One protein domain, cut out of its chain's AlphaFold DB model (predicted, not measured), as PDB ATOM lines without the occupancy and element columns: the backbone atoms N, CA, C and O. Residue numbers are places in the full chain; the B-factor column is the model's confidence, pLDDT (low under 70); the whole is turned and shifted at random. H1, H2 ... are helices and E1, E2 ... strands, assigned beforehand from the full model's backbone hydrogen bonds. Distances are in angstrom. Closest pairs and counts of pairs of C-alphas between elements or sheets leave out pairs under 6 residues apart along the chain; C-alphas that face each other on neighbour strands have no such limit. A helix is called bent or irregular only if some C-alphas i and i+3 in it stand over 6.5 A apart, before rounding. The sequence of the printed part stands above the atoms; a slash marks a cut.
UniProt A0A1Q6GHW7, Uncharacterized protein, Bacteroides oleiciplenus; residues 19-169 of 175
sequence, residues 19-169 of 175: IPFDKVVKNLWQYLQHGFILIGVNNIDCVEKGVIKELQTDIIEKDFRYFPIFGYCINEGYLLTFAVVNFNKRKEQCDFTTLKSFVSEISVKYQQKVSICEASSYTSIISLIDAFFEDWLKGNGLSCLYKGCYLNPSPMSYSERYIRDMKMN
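Overview. This is residues 19 to 169 of the 175 residues of an uncharacterized protein of Bacteroides oleiciplenus (UniProt A0A1Q6GHW7). A strongly twisted sheet of five strands forms the core and curls round the long helix H5 on one face, with H1 on that same face beyond the beginning of H5. Helices H3 and H4 cover the other face, giving three layers, helices on both faces of a sheet, while H6 is off the sheet and its residues 158 to 162 stick out free of the rest. The printed part has 151 residues, with six named helices and five named strands in the order H1 E1 H2 H3 E2 E3 H4 E4 H5 E5 H6, a mixed class of helices and strands. The sheet's order is E4, E1, E3, E2, E5, with each neighbour pair antiparallel. The whole is compact, with a radius of gyration of the C-alphas of 14.8 A, and spans 41 by 35 by 34 A.

Along the chain. Begin with the two longest strands: E2, residues 65 to 73, runs 25.9 A from C-alpha 65 at (139.833, 213.715, 185.581), and E3, residues 77 to 85, runs 25.4 A. On from them are E1, residues 36 to 40, E4, residues 113 to 117, and E5, residues 146 to 151, which is 15.4 A long. The longest helix, H5, residues 122 to 138, runs 24.1 A from C-alpha 122 at (147.193, 198.665, 175.927). H4 takes residues 96 to 110 over 21.1 A, H3 residues 51 to 61 over 15.0 A, and H2 residues 45 to 48. H1, residues 21 to 32, is irregular, with C-alphas 23 and 26 7.7 A apart. Find the end of H6, residues 158 to 167, at C-alpha 167, (142.863, 222.553, 190.722).

Arrangement. Start at the hairpin of E2 and E3, where N 71 and O 79 are 2.9 A apart, within hydrogen-bond range. Next to E3 is E1, with N 37 and O 84 at 2.9 A, then the edge strand E4, with N 38 and O 115 at 2.9 A. Next to E2 is the other edge strand, E5, with N 70 and O 150 at 2.8 A. Residues 19 to 20 pair antiparallel with residues 150 to 151 of E5. Two split strand-helix-strand units, strands running the same way in one sheet with another strand between them and helices linking them along the chain, have right-handed crossovers: E1, H2 H3, E2, with E3 between E1 and E2 in the sheet, and E3, H4, E4, with E1 between E3 and E4 in the sheet. H5 is on the sheet; its closest C-alphas to E5 are those of Glu 134 and Tyr 146, 6.9 A apart. With residues 122 to 126 alone H5 touches H1, closest at the C-alphas of Tyr 122 and Val 25, 6.5 A; they run opposite ways at a steep tilt of 69.7 degrees, only just short of about perpendicular. H1 lies over E3 and E2 at a height over the sheet of 10.0 A. On the opposite face from H1, H4 lies over E4 and E1 at a height of 9.0 A. H3, on the same face as H4, is close to it but not clearly touching, the closest C-alphas, of Val 51 and Tyr 110, being 7.4 A apart. H2 is not on the sheet. In H3, H5 and H6 every O i to N i+4 pair is within hydrogen-bond range; in H4 10 of 11 are, in H1 3 of 8 beside 6 of 9 O i to N i+3 pairs, and H2 is too short for an i+4 pair.

Size, cuts and confidence. The two C-alphas farthest apart, of Gly 141 and Tyr 158, are 42.8 A apart. The printed part has no cut and no long link. Residues 156 to 162, of which 158 to 162 belong to H6, stand free. Look with care at residues 42 to 49, where the model's pLDDT is under 70; the mean of the printed part is 87.9.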
ATOM      1  N   ILE A  19     155.933 213.856 176.088       90.38
ATOM      2  CA  ILE A  19     156.178 212.429 176.289       90.38
ATOM      3  C   ILE A  19     155.439 211.646 175.196       90.38
ATOM      4  O   ILE A  19     154.220 211.787 175.105       90.38
ATOM      5  N   PRO A  20     156.113 210.808 174.385       92.31
ATOM      6  CA  PRO A  20     155.437 209.925 173.434       92.31
ATOM      7  C   PRO A  20     154.454 208.988 174.147       92.31
ATOM      8  O   PRO A  20     154.830 208.318 175.112       92.31
ATOM      9  N   PHE A  21     153.199 208.964 173.699       92.25
ATOM     10  CA  PHE A  21     152.108 208.259 174.379       92.25
ATOM     11  C   PHE A  21     152.326 206.739 174.431       92.25
ATOM     12  O   PHE A  21     152.130 206.107 175.470       92.25
ATOM     13  N   ASP A  22     152.790 206.160 173.326       90.06
ATOM     14  CA  ASP A  22     153.093 204.735 173.162       90.06
ATOM     15  C   ASP A  22     154.086 204.208 174.212       90.06
ATOM     16  O   ASP A  22     153.950 203.086 174.703       90.06
ATOM     17  N   LYS A  23     155.044 205.043 174.628       90.88
ATOM     18  CA  LYS A  23     156.046 204.688 175.642       90.88
ATOM     19  C   LYS A  23     155.480 204.586 177.054       90.88
ATOM     20  O   LYS A  23     156.075 203.920 177.898       90.88
ATOM     21  N   VAL A  24     154.361 205.251 177.326       90.75
ATOM     22  CA  VAL A  24     153.855 205.458 178.691       90.75
ATOM     23  C   VAL A  24     152.409 205.014 178.894       90.75
ATOM     24  O   VAL A  24     151.916 205.060 180.020       90.75
ATOM     25  N   VAL A  25     151.745 204.494 177.856       90.75
ATOM     26  CA  VAL A  25     150.365 203.977 177.930       90.75
ATOM     27  C   VAL A  25     150.174 202.954 179.056       90.75
ATOM     28  O   VAL A  25     149.122 202.916 179.691       90.75
ATOM     29  N   LYS A  26     151.215 202.170 179.374       91.12
ATOM     30  CA  LYS A  26     151.196 201.198 180.479       91.12
ATOM     31  C   LYS A  26     150.920 201.846 181.835       91.12
ATOM     32  O   LYS A  26     150.189 201.288 182.643       91.12
ATOM     33  N   ASN A  27     151.426 203.055 182.055       90.75
ATOM     34  CA  ASN A  27     151.230 203.796 183.302       90.75
ATOM     35  C   ASN A  27     149.826 204.418 183.388       90.75
ATOM     36  O   ASN A  27     149.349 204.744 184.477       90.75
ATOM     37  N   LEU A  28     149.156 204.567 182.241       91.12
ATOM     38  CA  LEU A  28     147.792 205.080 182.140       91.12
ATOM     39  C   LEU A  28     146.726 203.980 182.172       91.12
ATOM     40  O   LEU A  28     145.542 204.310 182.227       91.12
ATOM     41  N   TRP A  29     147.123 202.699 182.199       91.00
ATOM     42  CA  TRP A  29     146.201 201.556 182.213       91.00
ATOM     43  C   TRP A  29     145.070 201.726 183.213       91.00
ATOM     44  O   TRP A  29     143.899 201.622 182.869       91.00
ATOM     45  N   GLN A  30     145.458 202.030 184.453       89.69
ATOM     46  CA  GLN A  30     144.574 202.088 185.605       89.69
ATOM     47  C   GLN A  30     143.436 203.091 185.402       89.69
ATOM     48  O   GLN A  30     142.356 202.897 185.942       89.69
ATOM     49  N   TYR A  31     143.666 204.125 184.585       91.50
ATOM     50  CA  TYR A  31     142.684 205.157 184.285       91.50
ATOM     51  C   TYR A  31     141.838 204.830 183.049       91.50
ATOM     52  O   TYR A  31     140.664 205.184 183.002       91.50
ATOM     53  N   LEU A  32     142.426 204.168 182.049       92.81
ATOM     54  CA  LEU A  32     141.818 203.970 180.728       92.81
ATOM     55  C   LEU A  32     141.099 202.623 180.569       92.81
ATOM     56  O   LEU A  32     140.202 202.508 179.736       92.81
ATOM     57  N   GLN A  33     141.450 201.611 181.369       90.31
ATOM     58  CA  GLN A  33     140.873 200.261 181.282       90.31
ATOM     59  C   GLN A  33     139.365 200.210 181.587       90.31
ATOM     60  O   GLN A  33     138.689 199.263 181.204       90.31
ATOM     61  N   HIS A  34     138.827 201.223 182.271       87.38
ATOM     62  CA  HIS A  34     137.411 201.306 182.654       87.38
ATOM     63  C   HIS A  34     136.559 202.097 181.653       87.38
ATOM     64  O   HIS A  34     135.422 202.461 181.955       87.38
ATOM     65  N   GLY A  35     137.119 202.366 180.475       90.88
ATOM     66  CA  GLY A  35     136.521 203.216 179.462       90.88
ATOM     67  C   GLY A  35     136.853 204.694 179.672       90.88
ATOM     68  O   GLY A  35     137.020 205.183 180.791       90.88
ATOM     69  N   PHE A  36     136.969 205.412 178.562       95.12
ATOM     70  CA  PHE A  36     137.321 206.827 178.521       95.12
ATOM     71  C   PHE A  36     136.657 207.509 177.327       95.12
ATOM     72  O   PHE A  36     136.112 206.852 176.440       95.12
ATOM     73  N   ILE A  37     136.692 208.834 177.301       95.38
ATOM     74  CA  ILE A  37     136.203 209.638 176.181       95.38
ATOM     75  C   ILE A  37     137.383 210.359 175.554       95.38
ATOM     76  O   ILE A  37     138.206 210.922 176.271       95.38
ATOM     77  N   LEU A  38     137.411 210.422 174.229       95.38
ATOM     78  CA  LEU A  38     138.222 211.375 173.483       95.38
ATOM     79  C   LEU A  38     137.356 212.549 173.034       95.38
ATOM     80  O   LEU A  38     136.330 212.346 172.386       95.38
ATOM     81  N   ILE A  39     137.771 213.765 173.379       93.38
ATOM     82  CA  ILE A  39     137.118 215.014 172.972       93.38
ATOM     83  C   ILE A  39     138.142 215.830 172.195       93.38
ATOM     84  O   ILE A  39     139.064 216.403 172.777       93.38
ATOM     85  N   GLY A  40     138.011 215.833 170.874       89.75
ATOM     86  CA  GLY A  40     138.882 216.589 169.987       89.75
ATOM     87  C   GLY A  40     138.517 218.067 170.017       89.75
ATOM     88  O   GLY A  40     137.344 218.396 169.898       89.75
ATOM     89  N   VAL A  41     139.501 218.951 170.170       83.56
ATOM     90  CA  VAL A  41     139.312 220.403 170.083       83.56
ATOM     91  C   VAL A  41     139.558 220.875 168.646       83.56
ATOM     92  O   VAL A  41     140.695 220.946 168.181       83.56
ATOM     93  N   ASN A  42     138.484 221.216 167.938       67.25
ATOM     94  CA  ASN A  42     138.497 221.711 166.563       67.25
ATOM     95  C   ASN A  42     139.010 223.157 166.456       67.25
ATOM     96  O   ASN A  42     138.378 224.078 166.956       67.25
ATOM     97  N   ASN A  43     140.070 223.360 165.667       64.69
ATOM     98  CA  ASN A  43     140.549 224.654 165.151       64.69
ATOM     99  C   ASN A  43     141.182 225.638 166.173       64.69
ATOM    100  O   ASN A  43     140.895 225.651 167.369       64.69
ATOM    101  N   ILE A  44     142.036 226.520 165.645       55.12
ATOM    102  CA  ILE A  44     142.662 227.682 166.295       55.12
ATOM    103  C   ILE A  44     141.604 228.643 166.873       55.12
ATOM    104  O   ILE A  44     141.822 229.210 167.946       55.12
ATOM    105  N   ASP A  45     140.423 228.736 166.250       57.50
ATOM    106  CA  ASP A  45     139.292 229.540 166.739       57.50
ATOM    107  C   ASP A  45     138.821 229.133 168.143       57.50
ATOM    108  O   ASP A  45     138.326 229.975 168.890       57.50
ATOM    109  N   CYS A  46     138.978 227.864 168.544       62.59
ATOM    110  CA  CYS A  46     138.624 227.426 169.899       62.59
ATOM    111  C   CYS A  46     139.543 228.027 170.970       62.59
ATOM    112  O   CYS A  46     139.115 228.218 172.111       62.59
ATOM    113  N   VAL A  47     140.792 228.354 170.617       60.00
ATOM    114  CA  VAL A  47     141.705 229.077 171.513       60.00
ATOM    115  C   VAL A  47     141.247 230.523 171.664       60.00
ATOM    116  O   VAL A  47     141.228 231.043 172.777       60.00
ATOM    117  N   GLU A  48     140.866 231.168 170.559       60.00
ATOM    118  CA  GLU A  48     140.436 232.572 170.555       60.00
ATOM    119  C   GLU A  48     139.070 232.768 171.221       60.00
ATOM    120  O   GLU A  48     138.866 233.751 171.928       60.00
ATOM    121  N   LYS A  49     138.166 231.793 171.076       68.69
ATOM    122  CA  LYS A  49     136.826 231.796 171.681       68.69
ATOM    123  C   LYS A  49     136.790 231.274 173.120       68.69
ATOM    124  O   LYS A  49     135.722 231.226 173.710       68.69
ATOM    125  N   GLY A  50     137.924 230.859 173.692       80.81
ATOM    126  CA  GLY A  50     137.989 230.381 175.079       80.81
ATOM    127  C   GLY A  50     137.405 228.983 175.325       80.81
ATOM    128  O   GLY A  50     137.424 228.526 176.466       80.81
ATOM    129  N   VAL A  51     136.984 228.267 174.276       84.44
ATOM    130  CA  VAL A  51     136.342 226.939 174.344       84.44
ATOM    131  C   VAL A  51     137.178 225.932 175.126       84.44
ATOM    132  O   VAL A  51     136.634 225.146 175.890       84.44
ATOM    133  N   ILE A  52     138.507 225.969 174.985       86.12
ATOM    134  CA  ILE A  52     139.394 225.052 175.714       86.12
ATOM    135  C   ILE A  52     139.247 225.235 177.227       86.12
ATOM    136  O   ILE A  52     139.135 224.251 177.953       86.12
ATOM    137  N   LYS A  53     139.221 226.488 177.696       87.06
ATOM    138  CA  LYS A  53     139.083 226.791 179.124       87.06
ATOM    139  C   LYS A  53     137.706 226.398 179.631       87.06
ATOM    140  O   LYS A  53     137.617 225.826 180.707       87.06
ATOM    141  N   GLU A  54     136.657 226.680 178.863       90.69
ATOM    142  CA  GLU A  54     135.298 226.297 179.243       90.69
ATOM    143  C   GLU A  54     135.137 224.775 179.303       90.69
ATOM    144  O   GLU A  54     134.615 224.264 180.284       90.69
ATOM    145  N   LEU A  55     135.673 224.042 178.324       90.69
ATOM    146  CA  LEU A  55     135.661 222.581 178.328       90.69
ATOM    147  C   LEU A  55     136.427 222.014 179.531       90.69
ATOM    148  O   LEU A  55     135.952 221.088 180.180       90.69
ATOM    149  N   GLN A  56     137.597 222.571 179.860       91.12
ATOM    150  CA  GLN A  56     138.326 222.184 181.070       91.12
ATOM    151  C   GLN A  56     137.505 222.467 182.332       91.12
ATOM    152  O   GLN A  56     137.454 221.610 183.211       91.12
ATOM    153  N   THR A  57     136.849 223.629 182.418       92.62
ATOM    154  CA  THR A  57     135.956 223.970 183.533       92.62
ATOM    155  C   THR A  57     134.812 222.971 183.649       92.62
ATOM    156  O   THR A  57     134.629 222.420 184.726       92.62
ATOM    157  N   ASP A  58     134.114 222.657 182.557       94.12
ATOM    158  CA  ASP A  58     133.014 221.688 182.558       94.12
ATOM    159  C   ASP A  58     133.481 220.297 183.031       94.12
ATOM    160  O   ASP A  58     132.806 219.651 183.831       94.12
ATOM    161  N   ILE A  59     134.658 219.836 182.581       93.56
ATOM    162  CA  ILE A  59     135.252 218.567 183.036       93.56
ATOM    163  C   ILE A  59     135.516 218.607 184.552       93.56
ATOM    164  O   ILE A  59     135.205 217.647 185.258       93.56
ATOM    165  N   ILE A  60     136.076 219.712 185.058       92.75
ATOM    166  CA  ILE A  60     136.398 219.892 186.481       92.75
ATOM    167  C   ILE A  60     135.125 219.989 187.333       92.75
ATOM    168  O   ILE A  60     135.065 219.381 188.399       92.75
ATOM    169  N   GLU A  61     134.108 220.723 186.880       93.31
ATOM    170  CA  GLU A  61     132.835 220.907 187.589       93.31
ATOM    171  C   GLU A  61     132.038 219.608 187.700       93.31
ATOM    172  O   GLU A  61     131.393 219.361 188.718       93.31
ATOM    173  N   LYS A  62     132.129 218.739 186.688       92.44
ATOM    174  CA  LYS A  62     131.562 217.382 186.728       92.44
ATOM    175  C   LYS A  62     132.423 216.397 187.525       92.44
ATOM    176  O   LYS A  62     132.101 215.213 187.569       92.44
ATOM    177  N   ASP A  63     133.488 216.889 188.158       93.19
ATOM    178  CA  ASP A  63     134.446 216.127 188.951       93.19
ATOM    179  C   ASP A  63     135.051 214.959 188.166       93.19
ATOM    180  O   ASP A  63     135.262 213.886 188.708       93.19
ATOM    181  N   PHE A  64     135.332 215.152 186.875       95.00
ATOM    182  CA  PHE A  64     136.100 214.194 186.093       95.00
ATOM    183  C   PHE A  64     137.576 214.571 186.072       95.00
ATOM    184  O   PHE A  64     137.969 215.739 186.190       95.00
ATOM    185  N   ARG A  65     138.413 213.556 185.875       95.38
ATOM    186  CA  ARG A  65     139.833 213.715 185.581       95.38
ATOM    187  C   ARG A  65     140.100 213.522 184.101       95.38
ATOM    188  O   ARG A  65     139.401 212.781 183.412       95.38
ATOM    189  N   TYR A  66     141.141 214.178 183.613       95.50
ATOM    190  CA  TYR A  66     141.516 214.100 182.209       95.50
ATOM    191  C   TYR A  66     143.018 214.241 182.022       95.50
ATOM    192  O   TYR A  66     143.737 214.650 182.930       95.50
ATOM    193  N   PHE A  67     143.492 213.963 180.816       93.81
ATOM    194  CA  PHE A  67     144.805 214.410 180.372       93.81
ATOM    195  C   PHE A  67     144.751 214.856 178.906       93.81
ATOM    196  O   PHE A  67     144.006 214.276 178.109       93.81
ATOM    197  N   PRO A  68     145.496 215.909 178.533       92.69
ATOM    198  CA  PRO A  68     145.585 216.337 177.146       92.69
ATOM    199  C   PRO A  68     146.503 215.401 176.351       92.69
ATOM    200  O   PRO A  68     147.609 215.065 176.782       92.69
ATOM    201  N   ILE A  69     146.035 215.020 175.169       93.31
ATOM    202  CA  ILE A  69     146.763 214.285 174.143       93.31
ATOM    203  C   ILE A  69     146.990 215.224 172.962       93.31
ATOM    204  O   ILE A  69     146.062 215.863 172.465       93.31
ATOM    205  N   PHE A  70     148.228 215.271 172.494       90.25
ATOM    206  CA  PHE A  70     148.650 216.058 171.348       90.25
ATOM    207  C   PHE A  70     148.962 215.127 170.179       90.25
ATOM    208  O   PHE A  70     150.002 214.468 170.173       90.25
ATOM    209  N   GLY A  71     148.069 215.074 169.193       90.12
ATOM    210  CA  GLY A  71     148.304 214.370 167.935       90.12
ATOM    211  C   GLY A  71     149.194 215.215 167.031       90.12
ATOM    212  O   GLY A  71     148.799 216.303 166.615       90.12
ATOM    213  N   TYR A  72     150.407 214.750 166.746       87.62
ATOM    214  CA  TYR A  72     151.350 215.471 165.898       87.62
ATOM    215  C   TYR A  72     151.057 215.231 164.418       87.62
ATOM    216  O   TYR A  72     150.976 214.087 163.960       87.62
ATOM    217  N   CYS A  73     150.938 216.331 163.678       83.88
ATOM    218  CA  CYS A  73     150.703 216.367 162.245       83.88
ATOM    219  C   CYS A  73     151.848 217.116 161.558       83.88
ATOM    220  O   CYS A  73     152.203 218.234 161.945       83.88
ATOM    221  N   ILE A  74     152.421 216.516 160.515       79.38
ATOM    222  CA  ILE A  74     153.424 217.185 159.681       79.38
ATOM    223  C   ILE A  74     152.819 218.480 159.122       79.38
ATOM    224  O   ILE A  74     151.704 218.468 158.616       79.38
ATOM    225  N   ASN A  75     153.568 219.582 159.205       74.06
ATOM    226  CA  ASN A  75     153.225 220.931 158.720       74.06
ATOM    227  C   ASN A  75     152.074 221.659 159.444       74.06
ATOM    228  O   ASN A  75     152.095 222.884 159.477       74.06
ATOM    229  N   GLU A  76     151.143 220.943 160.077       70.00
ATOM    230  CA  GLU A  76     149.987 221.520 160.794       70.00
ATOM    231  C   GLU A  76     150.229 221.688 162.308       70.00
ATOM    232  O   GLU A  76     149.489 222.377 163.008       70.00
ATOM    233  N   GLY A  77     151.288 221.075 162.850       80.75
ATOM    234  CA  GLY A  77     151.619 221.163 164.272       80.75
ATOM    235  C   GLY A  77     150.895 220.109 165.109       80.75
ATOM    236  O   GLY A  77     150.997 218.920 164.817       80.75
ATOM    237  N   TYR A  78     150.233 220.515 166.195       83.25
ATOM    238  CA  TYR A  78     149.579 219.590 167.128       83.25
ATOM    239  C   TYR A  78     148.068 219.800 167.170       83.25
ATOM    240  O   TYR A  78     147.598 220.917 167.376       83.25
ATOM    241  N   LEU A  79     147.328 218.697 167.078       86.31
ATOM    242  CA  LEU A  79     145.905 218.631 167.376       86.31
ATOM    243  C   LEU A  79     145.702 218.260 168.841       86.31
ATOM    244  O   LEU A  79     146.258 217.271 169.321       86.31
ATOM    245  N   LEU A  80     144.894 219.044 169.549       88.25
ATOM    246  CA  LEU A  80     144.580 218.799 170.949       88.25
ATOM    247  C   LEU A  80     143.329 217.929 171.080       88.25
ATOM    248  O   LEU A  80     142.272 218.259 170.547       88.25
ATOM    249  N   THR A  81     143.444 216.871 171.871       92.12
ATOM    250  CA  THR A  81     142.330 216.042 172.330       92.12
ATOM    251  C   THR A  81     142.404 215.906 173.840       92.12
ATOM    252  O   THR A  81     143.485 215.706 174.388       92.12
ATOM    253  N   PHE A  82     141.275 215.969 174.533       93.81
ATOM    254  CA  PHE A  82     141.207 215.582 175.938       93.81
ATOM    255  C   PHE A  82     140.768 214.129 176.057       93.81
ATOM    256  O   PHE A  82     139.711 213.760 175.548       93.81
ATOM    257  N   ALA A  83     141.572 213.319 176.744       95.38
ATOM    258  CA  ALA A  83     141.146 212.015 177.223       95.38
ATOM    259  C   ALA A  83     140.531 212.186 178.612       95.38
ATOM    260  O   ALA A  83     141.251 212.449 179.577       95.38
ATOM    261  N   VAL A  84     139.209 212.075 178.703       96.00
ATOM    262  CA  VAL A  84     138.459 212.198 179.958       96.00
ATOM    263  C   VAL A  84     138.169 210.806 180.488       96.00
ATOM    264  O   VAL A  84     137.676 209.945 179.760       96.00
ATOM    265  N   VAL A  85     138.492 210.582 181.756       95.19
ATOM    266  CA  VAL A  85     138.378 209.273 182.393       95.19
ATOM    267  C   VAL A  85     137.335 209.282 183.493       95.19
ATOM    268  O   VAL A  85     137.018 210.306 184.099       95.19
ATOM    269  N   ASN A  86     136.841 208.086 183.780       92.06
ATOM    270  CA  ASN A  86     135.892 207.797 184.839       92.06
ATOM    271  C   ASN A  86     136.578 207.777 186.224       92.06
ATOM    272  O   ASN A  86     136.556 206.780 186.941       92.06
ATOM    273  N   PHE A  87     137.267 208.856 186.570       93.50
ATOM    274  CA  PHE A  87     137.869 209.031 187.885       93.50
ATOM    275  C   PHE A  87     137.555 210.422 188.385       93.50
ATOM    276  O   PHE A  87     137.674 211.383 187.623       93.50
ATOM    277  N   ASN A  88     137.217 210.520 189.665       92.38
ATOM    278  CA  ASN A  88     137.016 211.803 190.312       92.38
ATOM    279  C   ASN A  88     138.318 212.418 190.822       92.38
ATOM    280  O   ASN A  88     139.376 211.778 190.824       92.38
ATOM    281  N   LYS A  89     138.260 213.662 191.309       90.94
ATOM    282  CA  LYS A  89     139.403 214.336 191.946       90.94
ATOM    283  C   LYS A  89     140.036 213.531 193.087       90.94
ATOM    284  O   LYS A  89     141.241 213.642 193.325       90.94
ATOM    285  N   ARG A  90     139.254 212.706 193.790       91.31
ATOM    286  CA  ARG A  90     139.731 211.813 194.864       91.31
ATOM    287  C   ARG A  90     140.415 210.549 194.343       91.31
ATOM    288  O   ARG A  90     140.937 209.780 195.143       91.31
ATOM    289  N   LYS A  91     140.509 210.388 193.019       90.94
ATOM    290  CA  LYS A  91     141.099 209.229 192.329       90.94
ATOM    291  C   LYS A  91     140.275 207.957 192.536       90.94
ATOM    292  O   LYS A  91     140.804 206.855 192.435       90.94
ATOM    293  N   GLU A  92     138.981 208.120 192.782       92.50
ATOM    294  CA  GLU A  92     138.010 207.038 192.885       92.50
ATOM    295  C   GLU A  92     137.329 206.859 191.529       92.50
ATOM    296  O   GLU A  92     137.013 207.839 190.849       92.50
ATOM    297  N   GLN A  93     137.106 205.608 191.138       91.12
ATOM    298  CA  GLN A  93     136.360 205.287 189.928       91.12
ATOM    299  C   GLN A  93     134.874 205.619 190.132       91.12
ATOM    300  O   GLN A  93     134.299 205.274 191.165       91.12
ATOM    301  N   CYS A  94     134.240 206.268 189.159       87.31
ATOM    302  CA  CYS A  94     132.808 206.584 189.192       87.31
ATOM    303  C   CYS A  94     131.997 205.634 188.283       87.31
ATOM    304  O   CYS A  94     132.505 204.631 187.776       87.31
ATOM    305  N   ASP A  95     130.709 205.910 188.086       86.75
ATOM    306  CA  ASP A  95     129.899 205.188 187.102       86.75
ATOM    307  C   ASP A  95     130.194 205.703 185.682       86.75
ATOM    308  O   ASP A  95     130.135 206.903 185.400       86.75
ATOM    309  N   PHE A  96     130.472 204.779 184.761       87.69
ATOM    310  CA  PHE A  96     130.715 205.095 183.355       87.69
ATOM    311  C   PHE A  96     129.474 205.690 182.666       87.69
ATOM    312  O   PHE A  96     129.605 206.450 181.706       87.69
ATOM    313  N   THR A  97     128.266 205.423 183.173       89.62
ATOM    314  CA  THR A  97     127.014 206.019 182.671       89.62
ATOM    315  C   THR A  97     127.005 207.545 182.802       89.62
ATOM    316  O   THR A  97     126.542 208.252 181.899       89.62
ATOM    317  N   THR A  98     127.580 208.073 183.886       89.69
ATOM    318  CA  THR A  98     127.738 209.521 184.096       89.69
ATOM    319  C   THR A  98     128.663 210.115 183.040       89.69
ATOM    320  O   THR A  98     128.372 211.167 182.470       89.69
ATOM    321  N   LEU A  99     129.741 209.397 182.713       90.88
ATOM    322  CA  LEU A  99     130.695 209.804 181.689       90.88
ATOM    323  C   LEU A  99     130.041 209.811 180.292       90.88
ATOM    324  O   LEU A  99     130.169 210.792 179.564       90.88
ATOM    325  N   LYS A 100     129.237 208.794 179.939       91.31
ATOM    326  CA  LYS A 100     128.464 208.770 178.674       91.31
ATOM    327  C   LYS A 100     127.464 209.932 178.568       91.31
ATOM    328  O   LYS A 100     127.336 210.542 177.504       91.31
ATOM    329  N   SER A 101     126.781 210.260 179.665       91.06
ATOM    330  CA  SER A 101     125.856 211.403 179.713       91.06
ATOM    331  C   SER A 101     126.584 212.728 179.468       91.06
ATOM    332  O   SER A 101     126.125 213.549 178.676       91.06
ATOM    333  N   PHE A 102     127.767 212.892 180.066       90.94
ATOM    334  CA  PHE A 102     128.616 214.065 179.863       90.94
ATOM    335  C   PHE A 102     129.056 214.243 178.400       90.94
ATOM    336  O   PHE A 102     129.009 215.356 177.884       90.94
ATOM    337  N   VAL A 103     129.399 213.161 177.684       88.50
ATOM    338  CA  VAL A 103     129.715 213.232 176.237       88.50
ATOM    339  C   VAL A 103     128.585 213.860 175.441       88.50
ATOM    340  O   VAL A 103     128.828 214.698 174.572       88.50
ATOM    341  N   SER A 104     127.358 213.425 175.723       88.19
ATOM    342  CA  SER A 104     126.174 213.861 174.986       88.19
ATOM    343  C   SER A 104     125.933 215.361 175.181       88.19
ATOM    344  O   SER A 104     125.608 216.061 174.227       88.19
ATOM    345  N   GLU A 105     126.173 215.866 176.394       90.44
ATOM    346  CA  GLU A 105     126.108 217.293 176.731       90.44
ATOM    347  C   GLU A 105     127.189 218.101 175.987       90.44
ATOM    348  O   GLU A 105     126.887 219.069 175.285       90.44
ATOM    349  N   ILE A 106     128.449 217.667 176.076       87.81
ATOM    350  CA  ILE A 106     129.609 218.388 175.526       87.81
ATOM    351  C   ILE A 106     129.625 218.409 174.000       87.81
ATOM    352  O   ILE A 106     129.956 219.435 173.400       87.81
ATOM    353  N   SER A 107     129.257 217.296 173.360       85.81
ATOM    354  CA  SER A 107     129.221 217.209 171.899       85.81
ATOM    355  C   SER A 107     128.259 218.238 171.305       85.81
ATOM    356  O   SER A 107     128.604 218.900 170.328       85.81
ATOM    357  N   VAL A 108     127.099 218.443 171.940       86.50
ATOM    358  CA  VAL A 108     126.113 219.446 171.516       86.50
ATOM    359  C   VAL A 108     126.584 220.860 171.851       86.50
ATOM    360  O   VAL A 108     126.547 221.729 170.980       86.50
ATOM    361  N   LYS A 109     127.055 221.093 173.086       88.81
ATOM    362  CA  LYS A 109     127.456 222.427 173.567       88.81
ATOM    363  C   LYS A 109     128.583 223.036 172.732       88.81
ATOM    364  O   LYS A 109     128.519 224.213 172.389       88.81
ATOM    365  N   TYR A 110     129.592 222.238 172.387       85.94
ATOM    366  CA  TYR A 110     130.807 222.733 171.737       85.94
ATOM    367  C   TYR A 110     130.973 222.302 170.278       85.94
ATOM    368  O   TYR A 110     131.956 222.703 169.655       85.94
ATOM    369  N   GLN A 111     130.059 221.483 169.740       84.75
ATOM    370  CA  GLN A 111     130.135 220.924 168.378       84.75
ATOM    371  C   GLN A 111     131.480 220.230 168.094       84.75
ATOM    372  O   GLN A 111     132.062 220.341 167.014       84.75
ATOM    373  N   GLN A 112     132.004 219.533 169.106       83.25
ATOM    374  CA  GLN A 112     133.302 218.866 169.045       83.25
ATOM    375  C   GLN A 112     133.172 217.413 168.611       83.25
ATOM    376  O   GLN A 112     132.160 216.749 168.867       83.25
ATOM    377  N   LYS A 113     134.243 216.897 167.997       87.31
ATOM    378  CA  LYS A 113     134.352 215.471 167.700       87.31
ATOM    379  C   LYS A 113     134.564 214.716 169.009       87.31
ATOM    380  O   LYS A 113     135.518 214.988 169.735       87.31
ATOM    381  N   VAL A 114     133.692 213.756 169.285       91.50
ATOM    382  CA  VAL A 114     133.756 212.925 170.489       91.50
ATOM    383  C   VAL A 114     133.792 211.448 170.126       91.50
ATOM    384  O   VAL A 114     133.187 211.031 169.141       91.50
ATOM    385  N   SER A 115     134.493 210.651 170.925       93.56
ATOM    386  CA  SER A 115     134.481 209.193 170.824       93.56
ATOM    387  C   SER A 115     134.460 208.578 172.212       93.56
ATOM    388  O   SER A 115     135.257 208.952 173.069       93.56
ATOM    389  N   ILE A 116     133.556 207.624 172.426       93.88
ATOM    390  CA  ILE A 116     133.536 206.790 173.626       93.88
ATOM    391  C   ILE A 116     134.415 205.576 173.340       93.88
ATOM    392  O   ILE A 116     134.215 204.873 172.352       93.88
ATOM    393  N   CYS A 117     135.395 205.346 174.199       93.00
ATOM    394  CA  CYS A 117     136.411 204.323 174.035       93.00
ATOM    395  C   CYS A 117     136.286 203.304 175.165       93.00
ATOM    396  O   CYS A 117     136.443 203.645 176.335       93.00
ATOM    397  N   GLU A 118     136.039 202.047 174.814       90.12
ATOM    398  CA  GLU A 118     136.112 200.908 175.727       90.12
ATOM    399  C   GLU A 118     137.318 200.068 175.295       90.12
ATOM    400  O   GLU A 118     137.378 199.598 174.159       90.12
ATOM    401  N   ALA A 119     138.322 199.944 176.163       83.62
ATOM    402  CA  ALA A 119     139.581 199.295 175.822       83.62
ATOM    403  C   ALA A 119     139.747 197.969 176.563       83.62
ATOM    404  O   ALA A 119     139.545 197.885 177.770       83.62
ATOM    405  N   SER A 120     140.192 196.945 175.839       83.25
ATOM    406  CA  SER A 120     140.485 195.618 176.396       83.25
ATOM    407  C   SER A 120     141.977 195.377 176.643       83.25
ATOM    408  O   SER A 120     142.353 194.390 177.270       83.25
ATOM    409  N   SER A 121     142.849 196.258 176.141       89.00
ATOM    410  CA  SER A 121     144.308 196.148 176.265       89.00
ATOM    411  C   SER A 121     145.020 197.473 175.976       89.00
ATOM    412  O   SER A 121     144.439 198.394 175.402       89.00
ATOM    413  N   TYR A 122     146.314 197.548 176.300       87.69
ATOM    414  CA  TYR A 122     147.193 198.665 175.927       87.69
ATOM    415  C   TYR A 122     147.200 198.962 174.433       87.69
ATOM    416  O   TYR A 122     147.090 200.115 174.024       87.69
ATOM    417  N   THR A 123     147.318 197.912 173.622       89.56
ATOM    418  CA  THR A 123     147.327 198.027 172.165       89.56
ATOM    419  C   THR A 123     145.997 198.578 171.671       89.56
ATOM    420  O   THR A 123     145.986 199.468 170.832       89.56
ATOM    421  N   SER A 124     144.883 198.127 172.259       91.25
ATOM    422  CA  SER A 124     143.554 198.657 171.947       91.25
ATOM    423  C   SER A 124     143.427 200.148 172.280       91.25
ATOM    424  O   SER A 124     142.863 200.876 171.472       91.25
ATOM    425  N   ILE A 125     143.992 200.630 173.394       92.38
ATOM    426  CA  ILE A 125     144.009 202.070 173.722       92.38
ATOM    427  C   ILE A 125     144.729 202.868 172.633       92.38
ATOM    428  O   ILE A 125     144.188 203.862 172.152       92.38
ATOM    429  N   ILE A 126     145.937 202.436 172.248       92.12
ATOM    430  CA  ILE A 126     146.725 203.109 171.207       92.12
ATOM    431  C   ILE A 126     145.926 203.144 169.901       92.12
ATOM    432  O   ILE A 126     145.711 204.218 169.352       92.12
ATOM    433  N   SER A 127     145.398 201.997 169.461       93.12
ATOM    434  CA  SER A 127     144.623 201.910 168.221       93.12
ATOM    435  C   SER A 127     143.361 202.777 168.233       93.12
ATOM    436  O   SER A 127     143.030 203.362 167.208       93.12
ATOM    437  N   LEU A 128     142.662 202.891 169.368       95.19
ATOM    438  CA  LEU A 128     141.480 203.752 169.495       95.19
ATOM    439  C   LEU A 128     141.839 205.236 169.354       95.19
ATOM    440  O   LEU A 128     141.114 205.986 168.703       95.19
ATOM    441  N   ILE A 129     142.957 205.657 169.951       93.88
ATOM    442  CA  ILE A 129     143.437 207.039 169.861       93.88
ATOM    443  C   ILE A 129     143.935 207.344 168.445       93.88
ATOM    444  O   ILE A 129     143.562 208.373 167.882       93.88
ATOM    445  N   ASP A 130     144.725 206.448 167.851       92.69
ATOM    446  CA  ASP A 130     145.221 206.611 166.484       92.69
ATOM    447  C   ASP A 130     144.060 206.693 165.488       92.69
ATOM    448  O   ASP A 130     143.988 207.647 164.717       92.69
ATOM    449  N   ALA A 131     143.087 205.779 165.578       93.06
ATOM    450  CA  ALA A 131     141.891 205.809 164.739       93.06
ATOM    451  C   ALA A 131     141.097 207.115 164.907       93.06
ATOM    452  O   ALA A 131     140.613 207.678 163.926       93.06
ATOM    453  N   PHE A 132     140.993 207.644 166.131       93.62
ATOM    454  CA  PHE A 132     140.307 208.909 166.381       93.62
ATOM    455  C   PHE A 132     140.951 210.084 165.628       93.62
ATOM    456  O   PHE A 132     140.235 210.848 164.963       93.62
ATOM    457  N   PHE A 133     142.281 210.215 165.712       90.81
ATOM    458  CA  PHE A 133     143.041 211.255 165.012       90.81
ATOM    459  C   PHE A 133     143.050 211.039 163.499       90.81
ATOM    460  O   PHE A 133     142.821 211.994 162.755       90.81
ATOM    461  N   GLU A 134     143.248 209.807 163.033       90.62
ATOM    462  CA  GLU A 134     143.210 209.482 161.607       90.62
ATOM    463  C   GLU A 134     141.851 209.808 160.994       90.62
ATOM    464  O   GLU A 134     141.800 210.500 159.979       90.62
ATOM    465  N   ASP A 135     140.745 209.410 161.628       90.00
ATOM    466  CA  ASP A 135     139.402 209.742 161.153       90.00
ATOM    467  C   ASP A 135     139.152 211.252 161.174       90.00
ATOM    468  O   ASP A 135     138.417 211.786 160.343       90.00
ATOM    469  N   TRP A 136     139.718 211.963 162.152       86.31
ATOM    470  CA  TRP A 136     139.562 213.413 162.253       86.31
ATOM    471  C   TRP A 136     140.295 214.112 161.106       86.31
ATOM    472  O   TRP A 136     139.722 214.954 160.415       86.31
ATOM    473  N   LEU A 137     141.529 213.707 160.833       86.06
ATOM    474  CA  LEU A 137     142.312 214.236 159.725       86.06
ATOM    475  C   LEU A 137     141.749 213.817 158.367       86.06
ATOM    476  O   LEU A 137     141.708 214.630 157.447       86.06
ATOM    477  N   LYS A 138     141.263 212.581 158.234       87.25
ATOM    478  CA  LYS A 138     140.635 212.070 157.011       87.25
ATOM    479  C   LYS A 138     139.400 212.878 156.630       87.25
ATOM    480  O   LYS A 138     139.242 213.191 155.454       87.25
ATOM    481  N   GLY A 139     138.587 213.286 157.610       82.38
ATOM    482  CA  GLY A 139     137.456 214.197 157.389       82.38
ATOM    483  C   GLY A 139     137.852 215.545 156.769       82.38
ATOM    484  O   GLY A 139     137.018 216.188 156.143       82.38
ATOM    485  N   ASN A 140     139.127 215.930 156.883       79.44
ATOM    486  CA  ASN A 140     139.700 217.155 156.324       79.44
ATOM    487  C   ASN A 140     140.671 216.900 155.151       79.44
ATOM    488  O   ASN A 140     141.294 217.836 154.662       79.44
ATOM    489  N   GLY A 141     140.835 215.648 154.699       79.38
ATOM    490  CA  GLY A 141     141.774 215.289 153.626       79.38
ATOM    491  C   GLY A 141     143.258 215.265 154.030       79.38
ATOM    492  O   GLY A 141     144.121 215.321 153.160       79.38
ATOM    493  N   LEU A 142     143.570 215.169 155.329       83.69
ATOM    494  CA  LEU A 142     144.922 215.351 155.887       83.69
ATOM    495  C   LEU A 142     145.516 214.097 156.557       83.69
ATOM    496  O   LEU A 142     146.519 214.185 157.263       83.69
ATOM    497  N   SER A 143     144.916 212.916 156.379       76.31
ATOM    498  CA  SER A 143     145.289 211.710 157.145       76.31
ATOM    499  C   SER A 143     146.758 211.294 156.995       76.31
ATOM    500  O   SER A 143     147.346 210.776 157.939       76.31
ATOM    501  N   CYS A 144     147.391 211.567 155.851       79.62
ATOM    502  CA  CYS A 144     148.797 211.231 155.602       79.62
ATOM    503  C   CYS A 144     149.805 212.026 156.456       79.62
ATOM    504  O   CYS A 144     150.997 211.706 156.449       79.62
ATOM    505  N   LEU A 145     149.349 213.051 157.182       84.44
ATOM    506  CA  LEU A 145     150.202 213.923 157.986       84.44
ATOM    507  C   LEU A 145     150.372 213.439 159.432       84.44
ATOM    508  O   LEU A 145     151.288 213.912 160.104       84.44
ATOM    509  N   TYR A 146     149.542 212.507 159.910       87.62
ATOM    510  CA  TYR A 146     149.598 212.016 161.288       87.62
ATOM    511  C   TYR A 146     150.887 211.231 161.574       87.62
ATOM    512  O   TYR A 146     151.306 210.381 160.785       87.62
ATOM    513  N   LYS A 147     151.539 211.524 162.707       88.50
ATOM    514  CA  LYS A 147     152.815 210.900 163.104       88.50
ATOM    515  C   LYS A 147     152.860 210.336 164.516       88.50
ATOM    516  O   LYS A 147     153.853 209.698 164.860       88.50
ATOM    517  N   GLY A 148     151.810 210.529 165.305       90.81
ATOM    518  CA  GLY A 148     151.680 209.926 166.625       90.81
ATOM    519  C   GLY A 148     151.178 210.893 167.688       90.81
ATOM    520  O   GLY A 148     150.955 212.077 167.432       90.81
ATOM    521  N   CYS A 149     151.023 210.362 168.897       92.06
ATOM    522  CA  CYS A 149     150.477 211.072 170.046       92.06
ATOM    523  C   CYS A 149     151.516 211.362 171.118       92.06
ATOM    524  O   CYS A 149     152.393 210.545 171.412       92.06
ATOM    525  N   TYR A 150     151.336 212.500 171.776       91.94
ATOM    526  CA  TYR A 150     152.186 212.951 172.861       91.94
ATOM    527  C   TYR A 150     151.362 213.463 174.041       91.94
ATOM    528  O   TYR A 150     150.224 213.896 173.881       91.94
ATOM    529  N   LEU A 151     151.956 213.440 175.228       91.31
ATOM    530  CA  LEU A 151     151.379 213.943 176.470       91.31
ATOM    531  C   LEU A 151     152.180 215.121 177.007       91.31
ATOM    532  O   LEU A 151     153.367 215.285 176.703       91.31
ATOM    533  N   ASN A 152     151.538 215.891 177.884       88.44
ATOM    534  CA  ASN A 152     152.254 216.843 178.719       88.44
ATOM    535  C   ASN A 152     153.326 216.133 179.557       88.44
ATOM    536  O   ASN A 152     153.073 215.046 180.083       88.44
ATOM    537  N   PRO A 153     154.489 216.771 179.759       87.31
ATOM    538  CA  PRO A 153     155.485 216.254 180.674       87.31
ATOM    539  C   PRO A 153     155.013 216.266 182.133       87.31
ATOM    540  O   PRO A 153     154.055 216.961 182.508       87.31
ATOM    541  N   SER A 154     155.751 215.541 182.977       86.62
ATOM    542  CA  SER A 154     155.653 215.633 184.435       86.62
ATOM    543  C   SER A 154     155.783 217.088 184.910       86.62
ATOM    544  O   SER A 154     156.606 217.834 184.363       86.62
ATOM    545  N   PRO A 155     155.034 217.501 185.949       87.00
ATOM    546  CA  PRO A 155     155.213 218.810 186.563       87.00
ATOM    547  C   PRO A 155     156.637 218.992 187.095       87.00
ATOM    548  O   PRO A 155     157.171 218.097 187.756       87.00
ATOM    549  N   MET A 156     157.232 220.162 186.857       86.00
ATOM    550  CA  MET A 156     158.620 220.465 187.233       86.00
ATOM    551  C   MET A 156     158.767 220.937 188.682       86.00
ATOM    552  O   MET A 156     159.871 220.982 189.219       86.00
ATOM    553  N   SER A 157     157.665 221.327 189.323       86.19
ATOM    554  CA  SER A 157     157.666 221.859 190.684       86.19
ATOM    555  C   SER A 157     156.466 221.368 191.482       86.19
ATOM    556  O   SER A 157     155.455 220.921 190.935       86.19
ATOM    557  N   TYR A 158     156.565 221.486 192.805       87.62
ATOM    558  CA  TYR A 158     155.454 221.185 193.702       87.62
ATOM    559  C   TYR A 158     154.231 222.074 193.433       87.62
ATOM    560  O   TYR A 158     153.104 221.583 193.425       87.62
ATOM    561  N   SER A 159     154.438 223.367 193.174       88.50
ATOM    562  CA  SER A 159     153.349 224.304 192.885       88.50
ATOM    563  C   SER A 159     152.637 223.959 191.576       88.50
ATOM    564  O   SER A 159     151.408 223.926 191.547       88.50
ATOM    565  N   GLU A 160     153.386 223.634 190.520       87.88
ATOM    566  CA  GLU A 160     152.811 223.182 189.250       87.88
ATOM    567  C   GLU A 160     152.028 221.876 189.433       87.88
ATOM    568  O   GLU A 160     150.883 221.775 188.996       87.88
ATOM    569  N   ARG A 161     152.605 220.905 190.154       89.69
ATOM    570  CA  ARG A 161     151.942 219.639 190.496       89.69
ATOM    571  C   ARG A 161     150.624 219.878 191.224       89.69
ATOM    572  O   ARG A 161     149.620 219.267 190.876       89.69
ATOM    573  N   TYR A 162     150.625 220.764 192.216       89.81
ATOM    574  CA  TYR A 162     149.432 221.102 192.982       89.81
ATOM    575  C   TYR A 162     148.351 221.733 192.099       89.81
ATOM    576  O   TYR A 162     147.191 221.346 192.190       89.81
ATOM    577  N   ILE A 163     148.708 222.665 191.213       89.81
ATOM    578  CA  ILE A 163     147.743 223.287 190.297       89.81
ATOM    579  C   ILE A 163     147.153 222.236 189.348       89.81
ATOM    580  O   ILE A 163     145.932 222.129 189.248       89.81
ATOM    581  N   ARG A 164     148.003 221.433 188.701       89.38
ATOM    582  CA  ARG A 164     147.578 220.441 187.706       89.38
ATOM    583  C   ARG A 164     146.723 219.333 188.328       89.38
ATOM    584  O   ARG A 164     145.623 219.089 187.848       89.38
ATOM    585  N   ASP A 165     147.159 218.733 189.441       90.69
ATOM    586  CA  ASP A 165     146.420 217.644 190.113       90.69
ATOM    587  C   ASP A 165     145.168 218.174 190.835       90.69
ATOM    588  O   ASP A 165     144.062 217.703 190.595       90.69
ATOM    589  N   MET A 166     145.321 219.177 191.711       88.06
ATOM    590  CA  MET A 166     144.270 219.543 192.675       88.06
ATOM    591  C   MET A 166     143.291 220.605 192.180       88.06
ATOM    592  O   MET A 166     142.168 220.663 192.696       88.06
ATOM    593  N   LYS A 167     143.717 221.482 191.261       88.88
ATOM    594  CA  LYS A 167     142.863 222.553 190.722       88.88
ATOM    595  C   LYS A 167     142.332 222.238 189.332       88.88
ATOM    596  O   LYS A 167     141.221 222.646 189.030       88.88
ATOM    597  N   MET A 168     143.121 221.555 188.506       90.69
ATOM    598  CA  MET A 168     142.759 221.267 187.118       90.69
ATOM    599  C   MET A 168     142.309 219.826 186.887       90.69
ATOM    600  O   MET A 168     141.962 219.505 185.759       90.69
ATOM    601  N   ASN A 169     142.327 218.961 187.909       93.94
ATOM    602  CA  ASN A 169     142.009 217.533 187.800       93.94
ATOM    603  C   ASN A 169     142.845 216.774 186.740       93.94
ATOM    604  O   ASN A 169     142.486 215.663 186.340       93.94
TER     605      ASN A 169